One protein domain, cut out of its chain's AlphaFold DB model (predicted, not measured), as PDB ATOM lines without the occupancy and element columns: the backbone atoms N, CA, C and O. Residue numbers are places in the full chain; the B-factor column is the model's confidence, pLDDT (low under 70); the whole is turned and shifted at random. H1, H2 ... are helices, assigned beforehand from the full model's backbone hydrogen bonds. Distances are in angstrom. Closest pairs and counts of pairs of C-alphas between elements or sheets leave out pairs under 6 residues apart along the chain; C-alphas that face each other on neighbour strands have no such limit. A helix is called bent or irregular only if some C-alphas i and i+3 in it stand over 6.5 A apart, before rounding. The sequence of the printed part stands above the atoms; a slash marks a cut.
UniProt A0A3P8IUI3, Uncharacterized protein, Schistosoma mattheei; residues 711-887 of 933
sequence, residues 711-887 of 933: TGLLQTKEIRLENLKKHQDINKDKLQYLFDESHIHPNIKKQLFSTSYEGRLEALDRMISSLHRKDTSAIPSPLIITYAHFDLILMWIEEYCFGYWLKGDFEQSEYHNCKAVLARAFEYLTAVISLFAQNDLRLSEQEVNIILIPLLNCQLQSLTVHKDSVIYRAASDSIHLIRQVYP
ATOM      1  N   THR A 711     -43.999   0.278 197.400       74.94
ATOM      2  CA  THR A 711     -42.738   0.993 197.630       74.94
ATOM      3  C   THR A 711     -41.905   0.334 198.729       74.94
ATOM      4  O   THR A 711     -40.704   0.134 198.530       74.94
ATOM      5  N   GLY A 712     -42.520  -0.096 199.835       78.25
ATOM      6  CA  GLY A 712     -41.879  -0.883 200.888       78.25
ATOM      7  C   GLY A 712     -41.367  -2.242 200.399       78.25
ATOM      8  O   GLY A 712     -40.255  -2.644 200.757       78.25
ATOM      9  N   LEU A 713     -42.102  -2.921 199.509       79.62
ATOM     10  CA  LEU A 713     -41.644  -4.171 198.885       79.62
ATOM     11  C   LEU A 713     -40.371  -3.974 198.048       79.62
ATOM     12  O   LEU A 713     -39.407  -4.733 198.191       79.62
ATOM     13  N   LEU A 714     -40.333  -2.942 197.202       83.31
ATOM     14  CA  LEU A 714     -39.170  -2.655 196.355       83.31
ATOM     15  C   LEU A 714     -37.964  -2.152 197.166       83.31
ATOM     16  O   LEU A 714     -36.835  -2.561 196.890       83.31
ATOM     17  N   GLN A 715     -38.187  -1.357 198.217       80.38
ATOM     18  CA  GLN A 715     -37.134  -0.972 199.168       80.38
ATOM     19  C   GLN A 715     -36.553  -2.196 199.892       80.38
ATOM     20  O   GLN A 715     -35.333  -2.334 199.995       80.38
ATOM     21  N   THR A 716     -37.404  -3.133 200.321       82.25
ATOM     22  CA  THR A 716     -36.966  -4.390 200.949       82.25
ATOM     23  C   THR A 716     -36.121  -5.229 199.984       82.25
ATOM     24  O   THR A 716     -35.074  -5.745 200.382       82.25
ATOM     25  N   LYS A 717     -36.501  -5.301 198.698       86.75
ATOM     26  CA  LYS A 717     -35.683  -5.940 197.651       86.75
ATOM     27  C   LYS A 717     -34.307  -5.279 197.515       86.75
ATOM     28  O   LYS A 717     -33.305  -5.990 197.491       86.75
ATOM     29  N   GLU A 718     -34.227  -3.947 197.453       84.06
ATOM     30  CA  GLU A 718     -32.933  -3.248 197.374       84.06
ATOM     31  C   GLU A 718     -32.036  -3.541 198.590       84.06
ATOM     32  O   GLU A 718     -30.849  -3.832 198.417       84.06
ATOM     33  N   ILE A 719     -32.600  -3.545 199.804       83.25
ATOM     34  CA  ILE A 719     -31.864  -3.851 201.043       83.25
ATOM     35  C   ILE A 719     -31.341  -5.297 201.037       83.25
ATOM     36  O   ILE A 719     -30.191  -5.535 201.423       83.25
ATOM     37  N   ARG A 720     -32.131  -6.274 200.564       85.75
ATOM     38  CA  ARG A 720     -31.647  -7.656 200.391       85.75
ATOM     39  C   ARG A 720     -30.531  -7.723 199.348       85.75
ATOM     40  O   ARG A 720     -29.462  -8.238 199.662       85.75
ATOM     41  N   LEU A 721     -30.718  -7.133 198.166       82.88
ATOM     42  CA  LEU A 721     -29.715  -7.110 197.090       82.88
ATOM     43  C   LEU A 721     -28.389  -6.443 197.499       82.88
ATOM     44  O   LEU A 721     -27.328  -6.858 197.026       82.88
ATOM     45  N   GLU A 722     -28.406  -5.434 198.375       77.25
ATOM     46  CA  GLU A 722     -27.170  -4.846 198.904       77.25
ATOM     47  C   GLU A 722     -26.473  -5.756 199.928       77.25
ATOM     48  O   GLU A 722     -25.244  -5.796 199.988       77.25
ATOM     49  N   ASN A 723     -27.228  -6.522 200.717       74.06
ATOM     50  CA  ASN A 723     -26.652  -7.459 201.682       74.06
ATOM     51  C   ASN A 723     -26.177  -8.770 201.036       74.06
ATOM     52  O   ASN A 723     -25.167  -9.318 201.475       74.06
ATOM     53  N   LEU A 724     -26.802  -9.222 199.944       67.25
ATOM     54  CA  LEU A 724     -26.330 -10.363 199.148       67.25
ATOM     55  C   LEU A 724     -24.910 -10.135 198.593       67.25
ATOM     56  O   LEU A 724     -24.094 -11.051 198.621       67.25
ATOM     57  N   LYS A 725     -24.545  -8.893 198.232       60.72
ATOM     58  CA  LYS A 725     -23.169  -8.519 197.822       60.72
ATOM     59  C   LYS A 725     -22.082  -8.816 198.866       60.72
ATOM     60  O   LYS A 725     -20.902  -8.758 198.531       60.72
ATOM     61  N   LYS A 726     -22.454  -9.051 200.131       55.62
ATOM     62  CA  LYS A 726     -21.539  -9.186 201.278       55.62
ATOM     63  C   LYS A 726     -21.307 -10.650 201.687       55.62
ATOM     64  O   LYS A 726     -20.427 -10.906 202.505       55.62
ATOM     65  N   HIS A 727     -22.061 -11.602 201.128       47.56
ATOM     66  CA  HIS A 727     -22.019 -13.019 201.505       47.56
ATOM     67  C   HIS A 727     -21.859 -13.909 200.270       47.56
ATOM     68  O   HIS A 727     -22.769 -14.017 199.456       47.56
ATOM     69  N   GLN A 728     -20.686 -14.535 200.134       51.12
ATOM     70  CA  GLN A 728     -20.291 -15.250 198.914       51.12
ATOM     71  C   GLN A 728     -20.686 -16.741 198.893       51.12
ATOM     72  O   GLN A 728     -20.643 -17.353 197.834       51.12
ATOM     73  N   ASP A 729     -21.130 -17.281 200.032       55.34
ATOM     74  CA  ASP A 729     -21.789 -18.584 200.179       55.34
ATOM     75  C   ASP A 729     -23.030 -18.394 201.065       55.34
ATOM     76  O   ASP A 729     -22.933 -17.823 202.157       55.34
ATOM     77  N   ILE A 730     -24.201 -18.865 200.623       63.03
ATOM     78  CA  ILE A 730     -25.456 -18.762 201.388       63.03
ATOM     79  C   ILE A 730     -26.049 -20.160 201.566       63.03
ATOM     80  O   ILE A 730     -26.798 -20.665 200.735       63.03
ATOM     81  N   ASN A 731     -25.693 -20.781 202.694       67.50
ATOM     82  CA  ASN A 731     -26.158 -22.111 203.088       67.50
ATOM     83  C   ASN A 731     -27.701 -22.200 203.132       67.50
ATOM     84  O   ASN A 731     -28.388 -21.221 203.445       67.50
ATOM     85  N   LYS A 732     -28.232 -23.408 202.896       74.56
ATOM     86  CA  LYS A 732     -29.657 -23.776 202.911       74.56
ATOM     87  C   LYS A 732     -30.444 -23.111 204.037       74.56
ATOM     88  O   LYS A 732     -31.480 -22.507 203.774       74.56
ATOM     89  N   ASP A 733     -29.946 -23.195 205.268       77.44
ATOM     90  CA  ASP A 733     -30.644 -22.682 206.452       77.44
ATOM     91  C   ASP A 733     -30.790 -21.153 206.411       77.44
ATOM     92  O   ASP A 733     -31.808 -20.604 206.833       77.44
ATOM     93  N   LYS A 734     -29.804 -20.454 205.829       81.44
ATOM     94  CA  LYS A 734     -29.833 -18.998 205.670       81.44
ATOM     95  C   LYS A 734     -30.744 -18.563 204.522       81.44
ATOM     96  O   LYS A 734     -31.434 -17.559 204.674       81.44
ATOM     97  N   LEU A 735     -30.802 -19.321 203.424       82.94
ATOM     98  CA  LEU A 735     -31.786 -19.088 202.360       82.94
ATOM     99  C   LEU A 735     -33.215 -19.339 202.867       82.94
ATOM    100  O   LEU A 735     -34.095 -18.514 202.645       82.94
ATOM    101  N   GLN A 736     -33.441 -20.426 203.610       83.94
ATOM    102  CA  GLN A 736     -34.744 -20.729 204.208       83.94
ATOM    103  C   GLN A 736     -35.189 -19.631 205.190       83.94
ATOM    104  O   GLN A 736     -36.345 -19.219 205.146       83.94
ATOM    105  N   TYR A 737     -34.266 -19.100 205.999       84.81
ATOM    106  CA  TYR A 737     -34.505 -17.940 206.864       84.81
ATOM    107  C   TYR A 737     -34.864 -16.666 206.076       84.81
ATOM    108  O   TYR A 737     -35.799 -15.966 206.448       84.81
ATOM    109  N   LEU A 738     -34.191 -16.371 204.955       82.44
ATOM    110  CA  LEU A 738     -34.542 -15.222 204.101       82.44
ATOM    111  C   LEU A 738     -35.940 -15.350 203.469       82.44
ATOM    112  O   LEU A 738     -36.604 -14.340 203.236       82.44
ATOM    113  N   PHE A 739     -36.405 -16.577 203.220       84.31
ATOM    114  CA  PHE A 739     -37.784 -16.841 202.804       84.31
ATOM    115  C   PHE A 739     -38.803 -16.672 203.947       84.31
ATOM    116  O   PHE A 739     -39.911 -16.201 203.698       84.31
ATOM    117  N   ASP A 740     -38.443 -16.990 205.195       82.12
ATOM    118  CA  ASP A 740     -39.290 -16.724 206.372       82.12
ATOM    119  C   ASP A 740     -39.438 -15.218 206.657       82.12
ATOM    120  O   ASP A 740     -40.552 -14.733 206.853       82.12
ATOM    121  N   GLU A 741     -38.338 -14.462 206.577       79.38
ATOM    122  CA  GLU A 741     -38.303 -12.989 206.684       79.38
ATOM    123  C   GLU A 741     -39.002 -12.273 205.504       79.38
ATOM    124  O   GLU A 741     -39.209 -11.065 205.546       79.38
ATOM    125  N   SER A 742     -39.367 -13.001 204.442       75.38
ATOM    126  CA  SER A 742     -40.208 -12.511 203.335       75.38
ATOM    127  C   SER A 742     -41.594 -13.169 203.291       75.38
ATOM    128  O   SER A 742     -42.280 -13.110 202.271       75.38
ATOM    129  N   HIS A 743     -42.019 -13.774 204.408       74.88
ATOM    130  CA  HIS A 743     -43.385 -14.253 204.643       74.88
ATOM    131  C   HIS A 743     -43.935 -15.173 203.527       74.88
ATOM    132  O   HIS A 743     -45.101 -15.116 203.127       74.88
ATOM    133  N   ILE A 744     -43.079 -16.062 203.010       79.12
ATOM    134  CA  ILE A 744     -43.470 -17.053 202.003       79.12
ATOM    135  C   ILE A 744     -44.649 -17.925 202.477       79.12
ATOM    136  O   ILE A 744     -44.738 -18.287 203.656       79.12
ATOM    137  N   HIS A 745     -45.543 -18.336 201.569       78.44
ATOM    138  CA  HIS A 745     -46.633 -19.236 201.947       78.44
ATOM    139  C   HIS A 745     -46.054 -20.574 202.476       78.44
ATOM    140  O   HIS A 745     -45.309 -21.242 201.752       78.44
ATOM    141  N   PRO A 746     -46.410 -21.043 203.695       75.81
ATOM    142  CA  PRO A 746     -45.867 -22.287 204.258       75.81
ATOM    143  C   PRO A 746     -46.042 -23.535 203.373       75.81
ATOM    144  O   PRO A 746     -45.196 -24.429 203.419       75.81
ATOM    145  N   ASN A 747     -47.081 -23.586 202.529       77.00
ATOM    146  CA  ASN A 747     -47.266 -24.661 201.551       77.00
ATOM    147  C   ASN A 747     -46.161 -24.651 200.486       77.00
ATOM    148  O   ASN A 747     -45.478 -25.659 200.303       77.00
ATOM    149  N   ILE A 748     -45.931 -23.504 199.836       81.62
ATOM    150  CA  ILE A 748     -44.935 -23.413 198.764       81.62
ATOM    151  C   ILE A 748     -43.506 -23.480 199.316       81.62
ATOM    152  O   ILE A 748     -42.653 -24.118 198.709       81.62
ATOM    153  N   LYS A 749     -43.261 -22.984 200.538       83.56
ATOM    154  CA  LYS A 749     -42.010 -23.221 201.279       83.56
ATOM    155  C   LYS A 749     -41.729 -24.716 201.471       83.56
ATOM    156  O   LYS A 749     -40.625 -25.178 201.186       83.56
ATOM    157  N   LYS A 750     -42.724 -25.484 201.933       83.56
ATOM    158  CA  LYS A 750     -42.613 -26.940 202.134       83.56
ATOM    159  C   LYS A 750     -42.307 -27.681 200.824       83.56
ATOM    160  O   LYS A 750     -41.615 -28.693 200.852       83.56
ATOM    161  N   GLN A 751     -42.802 -27.173 199.697       84.75
ATOM    162  CA  GLN A 751     -42.583 -27.734 198.360       84.75
ATOM    163  C   GLN A 751     -41.192 -27.373 197.804       84.75
ATOM    164  O   GLN A 751     -40.431 -28.273 197.446       84.75
ATOM    165  N   LEU A 752     -40.804 -26.092 197.847       84.69
ATOM    166  CA  LEU A 752     -39.479 -25.593 197.446       84.69
ATOM    167  C   LEU A 752     -38.337 -26.295 198.197       84.69
ATOM    168  O   LEU A 752     -37.348 -26.708 197.591       84.69
ATOM    169  N   PHE A 753     -38.473 -26.473 199.512       86.12
ATOM    170  CA  PHE A 753     -37.458 -27.134 200.342       86.12
ATOM    171  C   PHE A 753     -37.695 -28.644 200.527       86.12
ATOM    172  O   PHE A 753     -37.024 -29.271 201.356       86.12
ATOM    173  N   SER A 754     -38.598 -29.246 199.738       83.00
ATOM    174  CA  SER A 754     -38.837 -30.692 199.736       83.00
ATOM    175  C   SER A 754     -37.588 -31.471 199.323       83.00
ATOM    176  O   SER A 754     -36.870 -31.103 198.387       83.00
ATOM    177  N   THR A 755     -37.359 -32.606 199.985       76.12
ATOM    178  CA  THR A 755     -36.339 -33.584 199.586       76.12
ATOM    179  C   THR A 755     -36.698 -34.266 198.263       76.12
ATOM    180  O   THR A 755     -35.809 -34.494 197.441       76.12
ATOM    181  N   SER A 756     -37.986 -34.511 197.993       82.69
ATOM    182  CA  SER A 756     -38.456 -35.082 196.723       82.69
ATOM    183  C   SER A 756     -38.343 -34.091 195.560       82.69
ATOM    184  O   SER A 756     -38.616 -32.899 195.710       82.69
ATOM    185  N   TYR A 757     -37.986 -34.588 194.370       84.19
ATOM    186  CA  TYR A 757     -38.022 -33.793 193.134       84.19
ATOM    187  C   TYR A 757     -39.459 -33.379 192.771       84.19
ATOM    188  O   TYR A 757     -39.668 -32.291 192.244       84.19
ATOM    189  N   GLU A 758     -40.451 -34.203 193.121       84.44
ATOM    190  CA  GLU A 758     -41.877 -33.960 192.871       84.44
ATOM    191  C   GLU A 758     -42.382 -32.712 193.599       84.44
ATOM    192  O   GLU A 758     -43.056 -31.889 192.991       84.44
ATOM    193  N   GLY A 759     -41.975 -32.498 194.857       84.44
ATOM    194  CA  GLY A 759     -42.304 -31.265 195.580       84.44
ATOM    195  C   GLY A 759     -41.680 -30.021 194.941       84.44
ATOM    196  O   GLY A 759     -42.311 -28.968 194.902       84.44
ATOM    197  N   ARG A 760     -40.476 -30.144 194.366       86.75
ATOM    198  CA  ARG A 760     -39.799 -29.040 193.664       86.75
ATOM    199  C   ARG A 760     -40.430 -28.741 192.297       86.75
ATOM    200  O   ARG A 760     -40.512 -27.576 191.919       86.75
ATOM    201  N   LEU A 761     -40.935 -29.761 191.596       86.94
ATOM    202  CA  LEU A 761     -41.776 -29.593 190.403       86.94
ATOM    203  C   LEU A 761     -43.111 -28.921 190.747       86.94
ATOM    204  O   LEU A 761     -43.487 -27.953 190.094       86.94
ATOM    205  N   GLU A 762     -43.796 -29.376 191.799       85.06
ATOM    206  CA  GLU A 762     -45.084 -28.803 192.212       85.06
ATOM    207  C   GLU A 762     -44.949 -27.330 192.639       85.06
ATOM    208  O   GLU A 762     -45.819 -26.515 192.330       85.06
ATOM    209  N   ALA A 763     -43.838 -26.961 193.292       86.00
ATOM    210  CA  ALA A 763     -43.512 -25.566 193.587       86.00
ATOM    211  C   ALA A 763     -43.395 -24.719 192.309       86.00
ATOM    212  O   ALA A 763     -44.058 -23.689 192.195       86.00
ATOM    213  N   LEU A 764     -42.593 -25.167 191.335       88.12
ATOM    214  CA  LEU A 764     -42.412 -24.465 190.060       88.12
ATOM    215  C   LEU A 764     -43.736 -24.329 189.287       88.12
ATOM    216  O   LEU A 764     -44.023 -23.256 188.762       88.12
ATOM    217  N   ASP A 765     -44.575 -25.364 189.275       86.44
ATOM    218  CA  ASP A 765     -45.869 -25.348 188.582       86.44
ATOM    219  C   ASP A 765     -46.869 -24.387 189.237       86.44
ATOM    220  O   ASP A 765     -47.593 -23.667 188.540       86.44
ATOM    221  N   ARG A 766     -46.865 -24.298 190.573       82.81
ATOM    222  CA  ARG A 766     -47.626 -23.286 191.325       82.81
ATOM    223  C   ARG A 766     -47.115 -21.872 191.035       82.81
ATOM    224  O   ARG A 766     -47.925 -20.973 190.818       82.81
ATOM    225  N   MET A 767     -45.798 -21.677 190.946       84.06
ATOM    226  CA  MET A 767     -45.196 -20.379 190.607       84.06
ATOM    227  C   MET A 767     -45.528 -19.936 189.172       84.06
ATOM    228  O   MET A 767     -45.914 -18.786 188.967       84.06
ATOM    229  N   ILE A 768     -45.466 -20.844 188.188       84.62
ATOM    230  CA  ILE A 768     -45.907 -20.584 186.804       84.62
ATOM    231  C   ILE A 768     -47.408 -20.256 186.769       84.62
ATOM    232  O   ILE A 768     -47.819 -19.306 186.106       84.62
ATOM    233  N   SER A 769     -48.234 -21.001 187.509       82.62
ATOM    234  CA  SER A 769     -49.686 -20.773 187.556       82.62
ATOM    235  C   SER A 769     -50.041 -19.401 188.147       82.62
ATOM    236  O   SER A 769     -50.903 -18.706 187.609       82.62
ATOM    237  N   SER A 770     -49.333 -18.972 189.199       76.81
ATOM    238  CA  SER A 770     -49.514 -17.658 189.837       76.81
ATOM    239  C   SER A 770     -49.195 -16.487 188.891       76.81
ATOM    240  O   SER A 770     -49.885 -15.469 188.916       76.81
ATOM    241  N   LEU A 771     -48.227 -16.652 187.978       74.25
ATOM    242  CA  LEU A 771     -47.889 -15.657 186.943       74.25
ATOM    243  C   LEU A 771     -48.950 -15.507 185.837       74.25
ATOM    244  O   LEU A 771     -48.888 -14.560 185.053       74.25
ATOM    245  N   HIS A 772     -49.916 -16.425 185.747       66.31
ATOM    246  CA  HIS A 772     -50.963 -16.417 184.721       66.31
ATOM    247  C   HIS A 772     -52.356 -16.001 185.243       66.31
ATOM    248  O   HIS A 772     -53.302 -15.944 184.449       66.31
ATOM    249  N   ARG A 773     -52.504 -15.670 186.538       64.56
ATOM    250  CA  ARG A 773     -53.749 -15.115 187.114       64.56
ATOM    251  C   ARG A 773     -53.994 -13.697 186.570       64.56
ATOM    252  O   ARG A 773     -53.112 -12.846 186.627       64.56
ATOM    253  N   LYS A 774     -55.198 -13.431 186.050       51.03
ATOM    254  CA  LYS A 774     -55.601 -12.127 185.472       51.03
ATOM    255  C   LYS A 774     -56.296 -11.212 186.495       51.03
ATOM    256  O   LYS A 774     -57.197 -10.459 186.139       51.03
ATOM    257  N   ASP A 775     -55.913 -11.297 187.763       50.41
ATOM    258  CA  ASP A 775     -56.675 -10.699 188.860       50.41
ATOM    259  C   ASP A 775     -56.361  -9.202 188.997       50.41
ATOM    260  O   ASP A 775     -55.535  -8.780 189.804       50.41
ATOM    261  N   THR A 776     -57.051  -8.381 188.199       48.19
ATOM    262  CA  THR A 776     -56.879  -6.919 188.086       48.19
ATOM    263  C   THR A 776     -57.225  -6.118 189.354       48.19
ATOM    264  O   THR A 776     -57.267  -4.892 189.310       48.19
ATOM    265  N   SER A 777     -57.518  -6.792 190.469       46.25
ATOM    266  CA  SER A 777     -57.938  -6.210 191.750       46.25
ATOM    267  C   SER A 777     -56.974  -6.491 192.909       46.25
ATOM    268  O   SER A 777     -57.229  -6.035 194.021       46.25
ATOM    269  N   ALA A 778     -55.896  -7.250 192.686       58.06
ATOM    270  CA  ALA A 778     -54.872  -7.495 193.699       58.06
ATOM    271  C   ALA A 778     -53.847  -6.348 193.722       58.06
ATOM    272  O   ALA A 778     -53.166  -6.099 192.725       58.06
ATOM    273  N   ILE A 779     -53.736  -5.667 194.866       58.59
ATOM    274  CA  ILE A 779     -52.739  -4.626 195.140       58.59
ATOM    275  C   ILE A 779     -51.917  -5.099 196.348       58.59
ATOM    276  O   ILE A 779     -52.513  -5.290 197.408       58.59
ATOM    277  N   PRO A 780     -50.588  -5.279 196.237       67.06
ATOM    278  CA  PRO A 780     -49.770  -5.223 195.020       67.06
ATOM    279  C   PRO A 780     -50.052  -6.393 194.058       67.06
ATOM    280  O   PRO A 780     -50.525  -7.454 194.467       67.06
ATOM    281  N   SER A 781     -49.749  -6.224 192.766       75.12
ATOM    282  CA  SER A 781     -50.043  -7.269 191.767       75.12
ATOM    283  C   SER A 781     -49.132  -8.508 191.904       75.12
ATOM    284  O   SER A 781     -47.968  -8.369 192.294       75.12
ATOM    285  N   PRO A 782     -49.575  -9.726 191.512       75.44
ATOM    286  CA  PRO A 782     -48.752 -10.943 191.597       75.44
ATOM    287  C   PRO A 782     -47.407 -10.850 190.858       75.44
ATOM    288  O   PRO A 782     -46.413 -11.436 191.296       75.44
ATOM    289  N   LEU A 783     -47.345 -10.074 189.768       82.88
ATOM    290  CA  LEU A 783     -46.105  -9.821 189.034       82.88
ATOM    291  C   LEU A 783     -45.137  -8.937 189.835       82.88
ATOM    292  O   LEU A 783     -43.949  -9.248 189.888       82.88
ATOM    293  N   ILE A 784     -45.638  -7.885 190.495       82.50
ATOM    294  CA  ILE A 784     -44.829  -7.014 191.362       82.50
ATOM    295  C   ILE A 784     -44.370  -7.767 192.615       82.50
ATOM    296  O   ILE A 784     -43.198  -7.668 192.965       82.50
ATOM    297  N   ILE A 785     -45.218  -8.602 193.228       81.69
ATOM    298  CA  ILE A 785     -44.822  -9.487 194.343       81.69
ATOM    299  C   ILE A 785     -43.706 -10.451 193.907       81.69
ATOM    300  O   ILE A 785     -42.726 -10.631 194.634       81.69
ATOM    301  N   THR A 786     -43.821 -11.046 192.713       86.12
ATOM    302  CA  THR A 786     -42.803 -11.964 192.173       86.12
ATOM    303  C   THR A 786     -41.502 -11.231 191.848       86.12
ATOM    304  O   THR A 786     -40.424 -11.708 192.196       86.12
ATOM    305  N   TYR A 787     -41.580 -10.043 191.241       88.00
ATOM    306  CA  TYR A 787     -40.422  -9.186 190.986       88.00
ATOM    307  C   TYR A 787     -39.741  -8.742 192.286       88.00
ATOM    308  O   TYR A 787     -38.512  -8.781 192.366       88.00
ATOM    309  N   ALA A 788     -40.517  -8.390 193.315       86.06
ATOM    310  CA  ALA A 788     -40.035  -7.987 194.634       86.06
ATOM    311  C   ALA A 788     -39.267  -9.096 195.377       86.06
ATOM    312  O   ALA A 788     -38.522  -8.771 196.295       86.06
ATOM    313  N   HIS A 789     -39.402 -10.366 194.977       87.25
ATOM    314  CA  HIS A 789     -38.735 -11.528 195.591       87.25
ATOM    315  C   HIS A 789     -37.913 -12.369 194.600       87.25
ATOM    316  O   HIS A 789     -37.503 -13.494 194.904       87.25
ATOM    317  N   PHE A 790     -37.663 -11.834 193.402       90.19
ATOM    318  CA  PHE A 790     -36.978 -12.563 192.335       90.19
ATOM    319  C   PHE A 790     -35.521 -12.905 192.679       90.19
ATOM    320  O   PHE A 790     -35.012 -13.926 192.230       90.19
ATOM    321  N   ASP A 791     -34.883 -12.115 193.544       87.25
ATOM    322  CA  ASP A 791     -33.568 -12.383 194.132       87.25
ATOM    323  C   ASP A 791     -33.527 -13.731 194.871       87.25
ATOM    324  O   ASP A 791     -32.683 -14.575 194.572       87.25
ATOM    325  N   LEU A 792     -34.485 -13.975 195.771       87.56
ATOM    326  CA  LEU A 792     -34.560 -15.216 196.548       87.56
ATOM    327  C   LEU A 792     -34.942 -16.415 195.667       87.56
ATOM    328  O   LEU A 792     -34.424 -17.519 195.847       87.56
ATOM    329  N   ILE A 793     -35.818 -16.192 194.683       89.56
ATOM    330  CA  ILE A 793     -36.224 -17.212 193.708       89.56
ATOM    331  C   ILE A 793     -35.042 -17.635 192.830       89.56
ATOM    332  O   ILE A 793     -34.827 -18.832 192.647       89.56
ATOM    333  N   LEU A 794     -34.255 -16.686 192.312       89.88
ATOM    334  CA  LEU A 794     -33.070 -16.995 191.511       89.88
ATOM    335  C   LEU A 794     -32.039 -17.796 192.308       89.88
ATOM    336  O   LEU A 794     -31.504 -18.757 191.769       89.88
ATOM    337  N   MET A 795     -31.807 -17.464 193.582       86.50
ATOM    338  CA  MET A 795     -30.913 -18.238 194.454       86.50
ATOM    339  C   MET A 795     -31.419 -19.665 194.707       86.50
ATOM    340  O   MET A 795     -30.632 -20.608 194.717       86.50
ATOM    341  N   TRP A 796     -32.731 -19.853 194.888       89.44
ATOM    342  CA  TRP A 796     -33.296 -21.197 195.025       89.44
ATOM    343  C   TRP A 796     -33.168 -22.004 193.724       89.44
ATOM    344  O   TRP A 796     -32.781 -23.170 193.761       89.44
ATOM    345  N   ILE A 797     -33.430 -21.383 192.570       90.38
ATOM    346  CA  ILE A 797     -33.219 -22.002 191.252       90.38
ATOM    347  C   ILE A 797     -31.735 -22.358 191.058       90.38
ATOM    348  O   ILE A 797     -31.426 -23.427 190.524       90.38
ATOM    349  N   GLU A 798     -30.822 -21.500 191.515       87.69
ATOM    350  CA  GLU A 798     -29.378 -21.704 191.416       87.69
ATOM    351  C   GLU A 798     -28.914 -22.937 192.200       87.69
ATOM    352  O   GLU A 798     -28.409 -23.854 191.565       87.69
ATOM    353  N   GLU A 799     -29.180 -23.063 193.504       85.12
ATOM    354  CA  GLU A 799     -28.743 -24.251 194.268       85.12
ATOM    355  C   GLU A 799     -29.568 -25.516 193.938       85.12
ATOM    356  O   GLU A 799     -29.002 -26.595 193.731       85.12
ATOM    357  N   TYR A 800     -30.903 -25.422 193.856       85.50
ATOM    358  CA  TYR A 800     -31.785 -26.605 193.822       85.50
ATOM    359  C   TYR A 800     -32.139 -27.120 192.422       85.50
ATOM    360  O   TYR A 800     -32.536 -28.283 192.302       85.50
ATOM    361  N   CYS A 801     -32.007 -26.296 191.375       87.44
ATOM    362  CA  CYS A 801     -32.237 -26.723 189.989       87.44
ATOM    363  C   CYS A 801     -30.916 -26.829 189.219       87.44
ATOM    364  O   CYS A 801     -30.619 -27.889 188.663       87.44
ATOM    365  N   PHE A 802     -30.096 -25.771 189.215       85.31
ATOM    366  CA  PHE A 802     -28.790 -25.810 188.554       85.31
ATOM    367  C   PHE A 802     -27.743 -26.550 189.385       85.31
ATOM    368  O   PHE A 802     -27.072 -27.418 188.843       85.31
ATOM    369  N   GLY A 803     -27.613 -26.276 190.681       81.25
ATOM    370  CA  GLY A 803     -26.542 -26.789 191.533       81.25
ATOM    371  C   GLY A 803     -26.487 -28.313 191.563       81.25
ATOM    372  O   GLY A 803     -25.402 -28.882 191.495       81.25
ATOM    373  N   TYR A 804     -27.641 -28.988 191.564       76.62
ATOM    374  CA  TYR A 804     -27.698 -30.445 191.425       76.62
ATOM    375  C   TYR A 804     -27.251 -30.909 190.022       76.62
ATOM    376  O   TYR A 804     -26.375 -31.762 189.926       76.62
ATOM    377  N   TRP A 805     -27.755 -30.307 188.933       80.88
ATOM    378  CA  TRP A 805     -27.310 -30.615 187.559       80.88
ATOM    379  C   TRP A 805     -25.805 -30.358 187.343       80.88
ATOM    380  O   TRP A 805     -25.127 -31.116 186.656       80.88
ATOM    381  N   LEU A 806     -25.266 -29.306 187.962       78.69
ATOM    382  CA  LEU A 806     -23.875 -28.886 187.812       78.69
ATOM    383  C   LEU A 806     -22.880 -29.783 188.564       78.69
ATOM    384  O   LEU A 806     -21.717 -29.839 188.156       78.69
ATOM    385  N   LYS A 807     -23.320 -30.496 189.613       78.12
ATOM    386  CA  LYS A 807     -22.490 -31.435 190.395       78.12
ATOM    387  C   LYS A 807     -22.135 -32.702 189.594       78.12
ATOM    388  O   LYS A 807     -21.039 -33.219 189.762       78.12
ATOM    389  N   GLY A 808     -22.981 -33.126 188.650       65.12
ATOM    390  CA  GLY A 808     -22.641 -34.083 187.580       65.12
ATOM    391  C   GLY A 808     -22.632 -35.577 187.946       65.12
ATOM    392  O   GLY A 808     -22.749 -36.408 187.043       65.12
ATOM    393  N   ASP A 809     -22.531 -35.917 189.231       60.62
ATOM    394  CA  ASP A 809     -22.624 -37.289 189.740       60.62
ATOM    395  C   ASP A 809     -24.101 -37.712 189.864       60.62
ATOM    396  O   ASP A 809     -24.805 -37.244 190.760       60.62
ATOM    397  N   PHE A 810     -24.581 -38.586 188.967       67.56
ATOM    398  CA  PHE A 810     -25.974 -39.067 188.937       67.56
ATOM    399  C   PHE A 810     -26.064 -40.580 188.764       67.56
ATOM    400  O   PHE A 810     -25.386 -41.143 187.897       67.56
ATOM    401  N   GLU A 811     -27.011 -41.219 189.451       63.59
ATOM    402  CA  GLU A 811     -27.552 -42.484 188.955       63.59
ATOM    403  C   GLU A 811     -28.502 -42.260 187.762       63.59
ATOM    404  O   GLU A 811     -29.105 -41.198 187.571       63.59
ATOM    405  N   GLN A 812     -28.656 -43.287 186.920       61.72
ATOM    406  CA  GLN A 812     -29.433 -43.193 185.676       61.72
ATOM    407  C   GLN A 812     -30.939 -42.947 185.922       61.72
ATOM    408  O   GLN A 812     -31.629 -42.395 185.065       61.72
ATOM    409  N   SER A 813     -31.431 -43.320 187.104       61.44
ATOM    410  CA  SER A 813     -32.760 -43.010 187.644       61.44
ATOM    411  C   SER A 813     -32.924 -41.521 187.989       61.44
ATOM    412  O   SER A 813     -33.944 -40.913 187.663       61.44
ATOM    413  N   GLU A 814     -31.914 -40.915 188.612       72.69
ATOM    414  CA  GLU A 814     -31.930 -39.523 189.070       72.69
ATOM    415  C   GLU A 814     -31.828 -38.532 187.908       72.69
ATOM    416  O   GLU A 814     -32.518 -37.512 187.913       72.69
ATOM    417  N   TYR A 815     -31.042 -38.858 186.872       80.25
ATOM    418  CA  TYR A 815     -30.855 -38.007 185.689       80.25
ATOM    419  C   TYR A 815     -32.184 -37.528 185.078       80.25
ATOM    420  O   TYR A 815     -32.335 -36.347 184.758       80.25
ATOM    421  N   HIS A 816     -33.175 -38.417 184.954       80.94
ATOM    422  CA  HIS A 816     -34.488 -38.073 184.399       80.94
ATOM    423  C   HIS A 816     -35.275 -37.100 185.290       80.94
ATOM    424  O   HIS A 816     -35.873 -36.148 184.781       80.94
ATOM    425  N   ASN A 817     -35.228 -37.296 186.607       84.38
ATOM    426  CA  ASN A 817     -35.920 -36.453 187.584       84.38
ATOM    427  C   ASN A 817     -35.291 -35.055 187.657       84.38
ATOM    428  O   ASN A 817     -35.991 -34.041 187.655       84.38
ATOM    429  N   CYS A 818     -33.962 -34.991 187.640       82.31
ATOM    430  CA  CYS A 818     -33.212 -33.739 187.668       82.31
ATOM    431  C   CYS A 818     -33.337 -32.974 186.345       82.31
ATOM    432  O   CYS A 818     -33.528 -31.758 186.365       82.31
ATOM    433  N   LYS A 819     -33.366 -33.677 185.202       86.75
ATOM    434  CA  LYS A 819     -33.726 -33.087 183.906       86.75
ATOM    435  C   LYS A 819     -35.136 -32.486 183.922       86.75
ATOM    436  O   LYS A 819     -35.326 -31.407 183.367       86.75
ATOM    437  N   ALA A 820     -36.114 -33.151 184.543       87.31
ATOM    438  CA  ALA A 820     -37.486 -32.645 184.630       87.31
ATOM    439  C   ALA A 820     -37.576 -31.356 185.469       87.31
ATOM    440  O   ALA A 820     -38.143 -30.369 185.000       87.31
ATOM    441  N   VAL A 821     -36.961 -31.335 186.662       88.88
ATOM    442  CA  VAL A 821     -36.878 -30.132 187.519       88.88
ATOM    443  C   VAL A 821     -36.211 -28.978 186.769       88.88
ATOM    444  O   VAL A 821     -36.760 -27.878 186.712       88.88
ATOM    445  N   LEU A 822     -35.066 -29.233 186.130       90.25
ATOM    446  CA  LEU A 822     -34.320 -28.224 185.382       90.25
ATOM    447  C   LEU A 822     -35.106 -27.689 184.170       90.25
ATOM    448  O   LEU A 822     -35.143 -26.480 183.947       90.25
ATOM    449  N   ALA A 823     -35.782 -28.557 183.413       89.12
ATOM    450  CA  ALA A 823     -36.631 -28.147 182.292       89.12
ATOM    451  C   ALA A 823     -37.799 -27.254 182.746       89.12
ATOM    452  O   ALA A 823     -38.079 -26.238 182.110       89.12
ATOM    453  N   ARG A 824     -38.446 -27.580 183.873       90.69
ATOM    454  CA  ARG A 824     -39.546 -26.768 184.414       90.69
ATOM    455  C   ARG A 824     -39.050 -25.449 185.028       90.69
ATOM    456  O   ARG A 824     -39.737 -24.436 184.910       90.69
ATOM    457  N   ALA A 825     -37.830 -25.415 185.568       91.75
ATOM    458  CA  ALA A 825     -37.166 -24.174 185.971       91.75
ATOM    459  C   ALA A 825     -36.887 -23.252 184.767       91.75
ATOM    460  O   ALA A 825     -37.095 -22.043 184.866       91.75
ATOM    461  N   PHE A 826     -36.509 -23.803 183.606       91.94
ATOM    462  CA  PHE A 826     -36.404 -23.030 182.362       91.94
ATOM    463  C   PHE A 826     -37.756 -22.511 181.851       91.94
ATOM    464  O   PHE A 826     -37.816 -21.367 181.397       91.94
ATOM    465  N   GLU A 827     -38.843 -23.291 181.944       90.12
ATOM    466  CA  GLU A 827     -40.195 -22.790 181.629       90.12
ATOM    467  C   GLU A 827     -40.579 -21.611 182.542       90.12
ATOM    468  O   GLU A 827     -41.066 -20.592 182.046       90.12
ATOM    469  N   TYR A 828     -40.298 -21.699 183.849       91.75
ATOM    470  CA  TYR A 828     -40.542 -20.606 184.795       91.75
ATOM    471  C   TYR A 828     -39.705 -19.354 184.483       91.75
ATOM    472  O   TYR A 828     -40.268 -18.264 184.361       91.75
ATOM    473  N   LEU A 829     -38.385 -19.496 184.294       92.44
ATOM    474  CA  LEU A 829     -37.496 -18.386 183.921       92.44
ATOM    475  C   LEU A 829     -37.947 -17.718 182.615       92.44
ATOM    476  O   LEU A 829     -37.960 -16.491 182.517       92.44
ATOM    477  N   THR A 830     -38.380 -18.519 181.638       89.88
ATOM    478  CA  THR A 830     -38.917 -18.033 180.362       89.88
ATOM    479  C   THR A 830     -40.178 -17.193 180.566       89.88
ATOM    480  O   THR A 830     -40.261 -16.080 180.041       89.88
ATOM    481  N   ALA A 831     -41.145 -17.689 181.346       88.19
ATOM    482  CA  ALA A 831     -42.395 -16.981 181.620       88.19
ATOM    483  C   ALA A 831     -42.161 -15.667 182.384       88.19
ATOM    484  O   ALA A 831     -42.629 -14.612 181.958       88.19
ATOM    485  N   VAL A 832     -41.399 -15.712 183.482       89.00
ATOM    486  CA  VAL A 832     -41.222 -14.560 184.378       89.00
ATOM    487  C   VAL A 832     -40.376 -13.449 183.745       89.00
ATOM    488  O   VAL A 832     -40.763 -12.284 183.813       89.00
ATOM    489  N   ILE A 833     -39.286 -13.783 183.040       89.75
ATOM    490  CA  ILE A 833     -38.442 -12.778 182.371       89.75
ATOM    491  C   ILE A 833     -39.190 -12.141 181.188       89.75
ATOM    492  O   ILE A 833     -39.072 -10.934 180.978       89.75
ATOM    493  N   SER A 834     -40.019 -12.906 180.465       87.94
ATOM    494  CA  SER A 834     -40.877 -12.351 179.406       87.94
ATOM    495  C   SER A 834     -41.911 -11.365 179.960       87.94
ATOM    496  O   SER A 834     -42.127 -10.312 179.366       87.94
ATOM    497  N   LEU A 835     -42.522 -11.665 181.111       85.44
ATOM    498  CA  LEU A 835     -43.462 -10.755 181.774       85.44
ATOM    499  C   LEU A 835     -42.762  -9.503 182.320       85.44
ATOM    500  O   LEU A 835     -43.306  -8.408 182.195       85.44
ATOM    501  N   PHE A 836     -41.546  -9.625 182.858       90.56
ATOM    502  CA  PHE A 836     -40.742  -8.465 183.256       90.56
ATOM    503  C   PHE A 836     -40.408  -7.567 182.056       90.56
ATOM    504  O   PHE A 836     -40.625  -6.360 182.132       90.56
ATOM    505  N   ALA A 837     -39.989  -8.144 180.923       85.81
ATOM    506  CA  ALA A 837     -39.727  -7.398 179.689       85.81
ATOM    507  C   ALA A 837     -40.976  -6.677 179.146       85.81
ATOM    508  O   ALA A 837     -40.869  -5.556 178.658       85.81
ATOM    509  N   GLN A 838     -42.161  -7.289 179.262       85.44
ATOM    510  CA  GLN A 838     -43.443  -6.696 178.850       85.44
ATOM    511  C   GLN A 838     -43.923  -5.550 179.757       85.44
ATOM    512  O   GLN A 838     -44.790  -4.785 179.344       85.44
ATOM    513  N   ASN A 839     -43.378  -5.428 180.972       82.69
ATOM    514  CA  ASN A 839     -43.756  -4.419 181.970       82.69
ATOM    515  C   ASN A 839     -42.569  -3.502 182.344       82.69
ATOM    516  O   ASN A 839     -42.567  -2.891 183.409       82.69
ATOM    517  N   ASP A 840     -41.539  -3.443 181.488       81.81
ATOM    518  CA  ASP A 840     -40.296  -2.665 181.648       81.81
ATOM    519  C   ASP A 840     -39.496  -2.897 182.953       81.81
ATOM    520  O   ASP A 840     -38.574  -2.144 183.281       81.81
ATOM    521  N   LEU A 841     -39.771  -3.992 183.666       86.75
ATOM    522  CA  LEU A 841     -39.071  -4.379 184.892       86.75
ATOM    523  C   LEU A 841     -37.649  -4.869 184.562       86.75
ATOM    524  O   LEU A 841     -37.447  -5.765 183.739       86.75
ATOM    525  N   ARG A 842     -36.642  -4.269 185.207       87.56
ATOM    526  CA  ARG A 842     -35.213  -4.484 184.914       87.56
ATOM    527  C   ARG A 842     -34.534  -5.320 185.991       87.56
ATOM    528  O   ARG A 842     -34.758  -5.108 187.175       87.56
ATOM    529  N   LEU A 843     -33.656  -6.238 185.591       90.31
ATOM    530  CA  LEU A 843     -32.853  -7.001 186.553       90.31
ATOM    531  C   LEU A 843     -31.666  -6.174 187.066       90.31
ATOM    532  O   LEU A 843     -31.078  -5.381 186.330       90.31
ATOM    533  N   SER A 844     -31.279  -6.382 188.322       88.19
ATOM    534  CA  SER A 844     -30.049  -5.817 188.882       88.19
ATOM    535  C   SER A 844     -28.797  -6.579 188.424       88.19
ATOM    536  O   SER A 844     -28.858  -7.741 188.023       88.19
ATOM    537  N   GLU A 845     -27.618  -5.957 188.566       85.12
ATOM    538  CA  GLU A 845     -26.329  -6.637 188.337       85.12
ATOM    539  C   GLU A 845     -26.186  -7.906 189.205       85.12
ATOM    540  O   GLU A 845     -25.518  -8.849 188.799       85.12
ATOM    541  N   GLN A 846     -26.812  -7.966 190.387       83.50
ATOM    542  CA  GLN A 846     -26.728  -9.137 191.269       83.50
ATOM    543  C   GLN A 846     -27.611 -10.291 190.790       83.50
ATOM    544  O   GLN A 846     -27.114 -11.405 190.665       83.50
ATOM    545  N   GLU A 847     -28.871 -10.026 190.433       88.56
ATOM    546  CA  GLU A 847     -29.772 -11.037 189.857       88.56
ATOM    547  C   GLU A 847     -29.174 -11.658 188.585       88.56
ATOM    548  O   GLU A 847     -29.206 -12.875 188.408       88.56
ATOM    549  N   VAL A 848     -28.542 -10.844 187.733       87.75
ATOM    550  CA  VAL A 848     -27.870 -11.349 186.527       87.75
ATOM    551  C   VAL A 848     -26.598 -12.141 186.862       87.75
ATOM    552  O   VAL A 848     -26.392 -13.188 186.255       87.75
ATOM    553  N   ASN A 849     -25.785 -11.728 187.846       82.50
ATOM    554  CA  ASN A 849     -24.631 -12.527 188.294       82.50
ATOM    555  C   ASN A 849     -25.052 -13.914 188.816       82.50
ATOM    556  O   ASN A 849     -24.407 -14.901 188.459       82.50
ATOM    557  N   ILE A 850     -26.128 -13.987 189.615       84.00
ATOM    558  CA  ILE A 850     -26.646 -15.243 190.187       84.00
ATOM    559  C   ILE A 850     -26.987 -16.238 189.074       84.00
ATOM    560  O   ILE A 850     -26.579 -17.389 189.147       84.00
ATOM    561  N   ILE A 851     -27.697 -15.810 188.022       85.62
ATOM    562  CA  ILE A 851     -28.227 -16.742 187.013       85.62
ATOM    563  C   ILE A 851     -27.303 -16.966 185.801       85.62
ATOM    564  O   ILE A 851     -27.283 -18.059 185.233       85.62
ATOM    565  N   LEU A 852     -26.502 -15.973 185.396       83.69
ATOM    566  CA  LEU A 852     -25.704 -16.041 184.162       83.69
ATOM    567  C   LEU A 852     -24.601 -17.111 184.219       83.69
ATOM    568  O   LEU A 852     -24.369 -17.819 183.238       83.69
ATOM    569  N   ILE A 853     -23.928 -17.250 185.362       78.94
ATOM    570  CA  ILE A 853     -22.835 -18.217 185.538       78.94
ATOM    571  C   ILE A 853     -23.345 -19.677 185.508       78.94
ATOM    572  O   ILE A 853     -22.793 -20.467 184.730       78.94
ATOM    573  N   PRO A 854     -24.413 -20.048 186.246       82.50
ATOM    574  CA  PRO A 854     -25.075 -21.345 186.110       82.50
ATOM    575  C   PRO A 854     -25.543 -21.653 184.689       82.50
ATOM    576  O   PRO A 854     -25.268 -22.747 184.197       82.50
ATOM    577  N   LEU A 855     -26.172 -20.695 183.992       83.50
ATOM    578  CA  LEU A 855     -26.638 -20.880 182.610       83.50
ATOM    579  C   LEU A 855     -25.494 -21.264 181.660       83.50
ATOM    580  O   LEU A 855     -25.598 -22.253 180.931       83.50
ATOM    581  N   LEU A 856     -24.371 -20.539 181.712       79.31
ATOM    582  CA  LEU A 856     -23.188 -20.815 180.885       79.31
ATOM    583  C   LEU A 856     -22.543 -22.173 181.218       79.31
ATOM    584  O   LEU A 856     -22.085 -22.882 180.319       79.31
ATOM    585  N   ASN A 857     -22.502 -22.555 182.498       75.69
ATOM    586  CA  ASN A 857     -21.976 -23.857 182.922       75.69
ATOM    587  C   ASN A 857     -22.906 -25.012 182.500       75.69
ATOM    588  O   ASN A 857     -22.429 -26.030 181.997       75.69
ATOM    589  N   CYS A 858     -24.221 -24.829 182.630       80.69
ATOM    590  CA  CYS A 858     -25.244 -25.800 182.248       80.69
ATOM    591  C   CYS A 858     -25.257 -26.033 180.730       80.69
ATOM    592  O   CYS A 858     -25.244 -27.182 180.280       80.69
ATOM    593  N   GLN A 859     -25.172 -24.963 179.930       74.31
ATOM    594  CA  GLN A 859     -25.015 -25.049 178.476       74.31
ATOM    595  C   GLN A 859     -23.727 -25.807 178.095       74.31
ATOM    596  O   GLN A 859     -23.746 -26.660 177.205       74.31
ATOM    597  N   LEU A 860     -22.616 -25.559 178.802       68.94
ATOM    598  CA  LEU A 860     -21.340 -26.240 178.566       68.94
ATOM    599  C   LEU A 860     -21.386 -27.742 178.908       68.94
ATOM    600  O   LEU A 860     -20.950 -28.558 178.093       68.94
ATOM    601  N   GLN A 861     -21.918 -28.135 180.068       71.50
ATOM    602  CA  GLN A 861     -22.067 -29.553 180.440       71.50
ATOM    603  C   GLN A 861     -23.083 -30.283 179.556       71.50
ATOM    604  O   GLN A 861     -22.848 -31.426 179.169       71.50
ATOM    605  N   SER A 862     -24.169 -29.617 179.155       74.00
ATOM    606  CA  SER A 862     -25.145 -30.188 178.218       74.00
ATOM    607  C   SER A 862     -24.524 -30.456 176.847       74.00
ATOM    608  O   SER A 862     -24.856 -31.453 176.220       74.00
ATOM    609  N   LEU A 863     -23.562 -29.636 176.406       65.12
ATOM    610  CA  LEU A 863     -22.811 -29.864 175.167       65.12
ATOM    611  C   LEU A 863     -21.711 -30.938 175.305       65.12
ATOM    612  O   LEU A 863     -21.474 -31.692 174.363       65.12
ATOM    613  N   THR A 864     -21.011 -30.992 176.445       61.62
ATOM    614  CA  THR A 864     -19.751 -31.758 176.590       61.62
ATOM    615  C   THR A 864     -19.852 -33.055 177.392       61.62
ATOM    616  O   THR A 864     -19.076 -33.973 177.123       61.62
ATOM    617  N   VAL A 865     -20.788 -33.151 178.338       67.75
ATOM    618  CA  VAL A 865     -20.975 -34.303 179.236       67.75
ATOM    619  C   VAL A 865     -22.236 -35.070 178.838       67.75
ATOM    620  O   VAL A 865     -22.140 -36.188 178.334       67.75
ATOM    621  N   HIS A 866     -23.413 -34.453 178.982       69.50
ATOM    622  CA  HIS A 866     -24.705 -35.142 178.831       69.50
ATOM    623  C   HIS A 866     -25.215 -35.212 177.381       69.50
ATOM    624  O   HIS A 866     -26.071 -36.037 177.072       69.50
ATOM    625  N   LYS A 867     -24.681 -34.371 176.482       72.00
ATOM    626  CA  LYS A 867     -25.087 -34.240 175.063       72.00
ATOM    627  C   LYS A 867     -26.583 -33.928 174.873       72.00
ATOM    628  O   LYS A 867     -27.181 -34.287 173.859       72.00
ATOM    629  N   ASP A 868     -27.186 -33.239 175.841       75.69
ATOM    630  CA  ASP A 868     -28.619 -32.952 175.873       75.69
ATOM    631  C   ASP A 868     -28.957 -31.670 175.098       75.69
ATOM    632  O   ASP A 868     -28.784 -30.546 175.578       75.69
ATOM    633  N   SER A 869     -29.451 -31.839 173.871       75.00
ATOM    634  CA  SER A 869     -29.786 -30.725 172.977       75.00
ATOM    635  C   SER A 869     -30.994 -29.900 173.433       75.00
ATOM    636  O   SER A 869     -31.138 -28.762 172.985       75.00
ATOM    637  N   VAL A 870     -31.841 -30.427 174.327       80.50
ATOM    638  CA  VAL A 870     -33.007 -29.702 174.861       80.50
ATOM    639  C   VAL A 870     -32.556 -28.732 175.949       80.50
ATOM    640  O   VAL A 870     -32.841 -27.538 175.862       80.50
ATOM    641  N   ILE A 871     -31.780 -29.222 176.919       82.50
ATOM    642  CA  ILE A 871     -31.220 -28.398 178.002       82.50
ATOM    643  C   ILE A 871     -30.236 -27.353 177.447       82.50
ATOM    644  O   ILE A 871     -30.269 -26.196 177.863       82.50
ATOM    645  N   TYR A 872     -29.432 -27.709 176.435       79.69
ATOM    646  CA  TYR A 872     -28.556 -26.759 175.735       79.69
ATOM    647  C   TYR A 872     -29.319 -25.574 175.111       79.69
ATOM    648  O   TYR A 872     -28.861 -24.434 175.218       79.69
ATOM    649  N   ARG A 873     -30.471 -25.828 174.469       76.81
ATOM    650  CA  ARG A 873     -31.314 -24.776 173.868       76.81
ATOM    651  C   ARG A 873     -31.948 -23.902 174.943       76.81
ATOM    652  O   ARG A 873     -31.701 -22.703 174.944       76.81
ATOM    653  N   ALA A 874     -32.628 -24.508 175.917       80.25
ATOM    654  CA  ALA A 874     -33.301 -23.787 176.998       80.25
ATOM    655  C   ALA A 874     -32.353 -22.860 177.795       80.25
ATOM    656  O   ALA A 874     -32.729 -21.741 178.157       80.25
ATOM    657  N   ALA A 875     -31.097 -23.279 177.997       81.75
ATOM    658  CA  ALA A 875     -30.055 -22.430 178.573       81.75
ATOM    659  C   ALA A 875     -29.697 -21.228 177.675       81.75
ATOM    660  O   ALA A 875     -29.588 -20.108 178.173       81.75
ATOM    661  N   SER A 876     -29.558 -21.432 176.360       79.38
ATOM    662  CA  SER A 876     -29.291 -20.350 175.399       79.38
ATOM    663  C   SER A 876     -30.454 -19.358 175.309       79.38
ATOM    664  O   SER A 876     -30.239 -18.148 175.374       79.38
ATOM    665  N   ASP A 877     -31.685 -19.862 175.223       80.06
ATOM    666  CA  ASP A 877     -32.903 -19.053 175.123       80.06
ATOM    667  C   ASP A 877     -33.084 -18.178 176.376       80.06
ATOM    668  O   ASP A 877     -33.372 -16.984 176.276       80.06
ATOM    669  N   SER A 878     -32.770 -18.720 177.559       83.44
ATOM    670  CA  SER A 878     -32.742 -17.962 178.819       83.44
ATOM    671  C   SER A 878     -31.704 -16.828 178.807       83.44
ATOM    672  O   SER A 878     -32.003 -15.714 179.240       83.44
ATOM    673  N   ILE A 879     -30.504 -17.061 178.256       81.94
ATOM    674  CA  ILE A 879     -29.477 -16.014 178.082       81.94
ATOM    675  C   ILE A 879     -29.953 -14.929 177.095       81.94
ATOM    676  O   ILE A 879     -29.616 -13.752 177.253       81.94
ATOM    677  N   HIS A 880     -30.764 -15.281 176.093       79.00
ATOM    678  CA  HIS A 880     -31.359 -14.311 175.169       79.00
ATOM    679  C   HIS A 880     -32.470 -13.476 175.823       79.00
ATOM    680  O   HIS A 880     -32.518 -12.266 175.598       79.00
ATOM    681  N   LEU A 881     -33.301 -14.066 176.686       82.12
ATOM    682  CA  LEU A 881     -34.343 -13.344 177.428       82.12
ATOM    683  C   LEU A 881     -33.763 -12.350 178.448       82.12
ATOM    684  O   LEU A 881     -34.255 -11.226 178.548       82.12
ATOM    685  N   ILE A 882     -32.657 -12.688 179.124       84.00
ATOM    686  CA  ILE A 882     -31.952 -11.762 180.040       84.00
ATOM    687  C   ILE A 882     -31.577 -10.440 179.343       84.00
ATOM    688  O   ILE A 882     -31.638  -9.378 179.962       84.00
ATOM    689  N   ARG A 883     -31.263 -10.457 178.040       79.88
ATOM    690  CA  ARG A 883     -30.928  -9.246 177.263       79.88
ATOM    691  C   ARG A 883     -32.113  -8.314 176.990       79.88
ATOM    692  O   ARG A 883     -31.888  -7.190 176.549       79.88
ATOM    693  N   GLN A 884     -33.348  -8.751 177.233       82.44
ATOM    694  CA  GLN A 884     -34.531  -7.888 177.155       82.44
ATOM    695  C   GLN A 884     -34.675  -7.040 178.430       82.44
ATOM    696  O   GLN A 884     -35.029  -5.864 178.356       82.44
ATOM    697  N   VAL A 885     -34.323  -7.615 179.587       84.75
ATOM    698  CA  VAL A 885     -34.466  -7.018 180.930       84.75
ATOM    699  C   VAL A 885     -33.172  -6.420 181.504       84.75
ATOM    700  O   VAL A 885     -33.238  -5.686 182.489       84.75
ATOM    701  N   TYR A 886     -32.006  -6.671 180.897       86.06
ATOM    702  CA  TYR A 886     -30.705  -6.151 181.345       86.06
ATOM    703  C   TYR A 886     -29.884  -5.524 180.197       86.06
ATOM    704  O   TYR A 886     -29.867  -6.086 179.098       86.06
ATOM    705  N   PRO A 887     -29.174  -4.392 180.409       81.56
ATOM    706  CA  PRO A 887     -28.407  -3.725 179.353       81.56
ATOM    707  C   PRO A 887     -27.317  -4.621 178.728       81.56
ATOM    708  O   PRO A 887     -26.438  -5.103 179.449       81.56
TER     709      PRO A 887
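What this domain is: This is residues 711 to 887 of the 933 residues of an uncharacterized protein of Schistosoma mattheei (UniProt A0A3P8IUI3). Four long helices, H6, H7, H8 and H9, form an up-and-down bundle, a ring in which H6 and H9 each pack on H7 and H8. H4 packs side by side with H7 on the outside of the bundle, the short H3 packs on H4, H2 packs on H6, and H1 and H5 meet near the end of the bundle where H6 begins. The printed part has 177 residues with nine named helices, H1 to H9 in order, and no named strand: all helix. It is compact, with a radius of gyration of the C-alphas of 15.9 A and spans of 46 by 36 by 34 A.

How they stand to each other: H1, residues 711 to 724, touches H5, residues 782 to 788, with residues 713 to 717 alone; the closest C-alphas, of Leu 714 and Ala 788, are 5.7 A apart. H2, residues 732 to 740, touches residues 792 to 796 of H6, residues 790 to 807, at a shallow tilt of 24 degrees, opposite ways, closest at C-alphas 739 and 792, 7.2 A. H3, residues 746 to 752, touches H4, residues 757 to 770, at a steep tilt of 61 degrees, with C-alphas 751 and 759 closest at 4.5 A. The hub is H7, residues 812 to 838, touching four helices. H4 runs the same way as H7 at 16 degrees, a shallow tilt, with C-alphas 761 and 821 closest at 5.7 A. H5 and H7 only just touch, with 3 pairs of C-alphas within 8 A, the closest being 787 and 836 at 7.8 A. H6 and H7 are a helical hairpin, closest at C-alphas 801 and 822, 5.3 A. H8, residues 845 to 864, touches H6, the same way at a shallow tilt of 23 degrees, closest at C-alphas 791 and 847, 5.9 A. H8 and H9, residues 869 to 885, are a second helical hairpin, closest at C-alphas 859 and 872, 4.8 A. H9 touches H7, closest at C-alphas 837 and 885, 5.4 A, while H6 and H9 are apart. Every O i to N i+4 pair is within hydrogen-bond range in H1 to H5; the counts are 12 of 14 in H6, 21 of 23 in H7, 14 of 16 in H8 and 10 of 13 in H9.

Where its parts are: H1 begins at C-alpha 711, (-42.738, 0.993, 197.630), and is 20.0 A long. H4 is 20.1 A, H6 23.9 A and H7 39.7 A. H8, 28.5 A, is only just irregular: C-alphas 850 and 853 are 6.7 A apart. H9, 25.4 A, ends at C-alpha 885, (-34.466, -7.018, 180.930).

The domain as a whole: The C-alphas farthest apart are those of Ser 777 and Thr 864, 48.4 A. The printed part has no cut, and the link from H4 to H5 is long, with 11 residues. The mean pLDDT of the printed part is 79.5, with residues 724 to 731, 772 to 780, 808 to 813, 860 and 863 to 866 under 70.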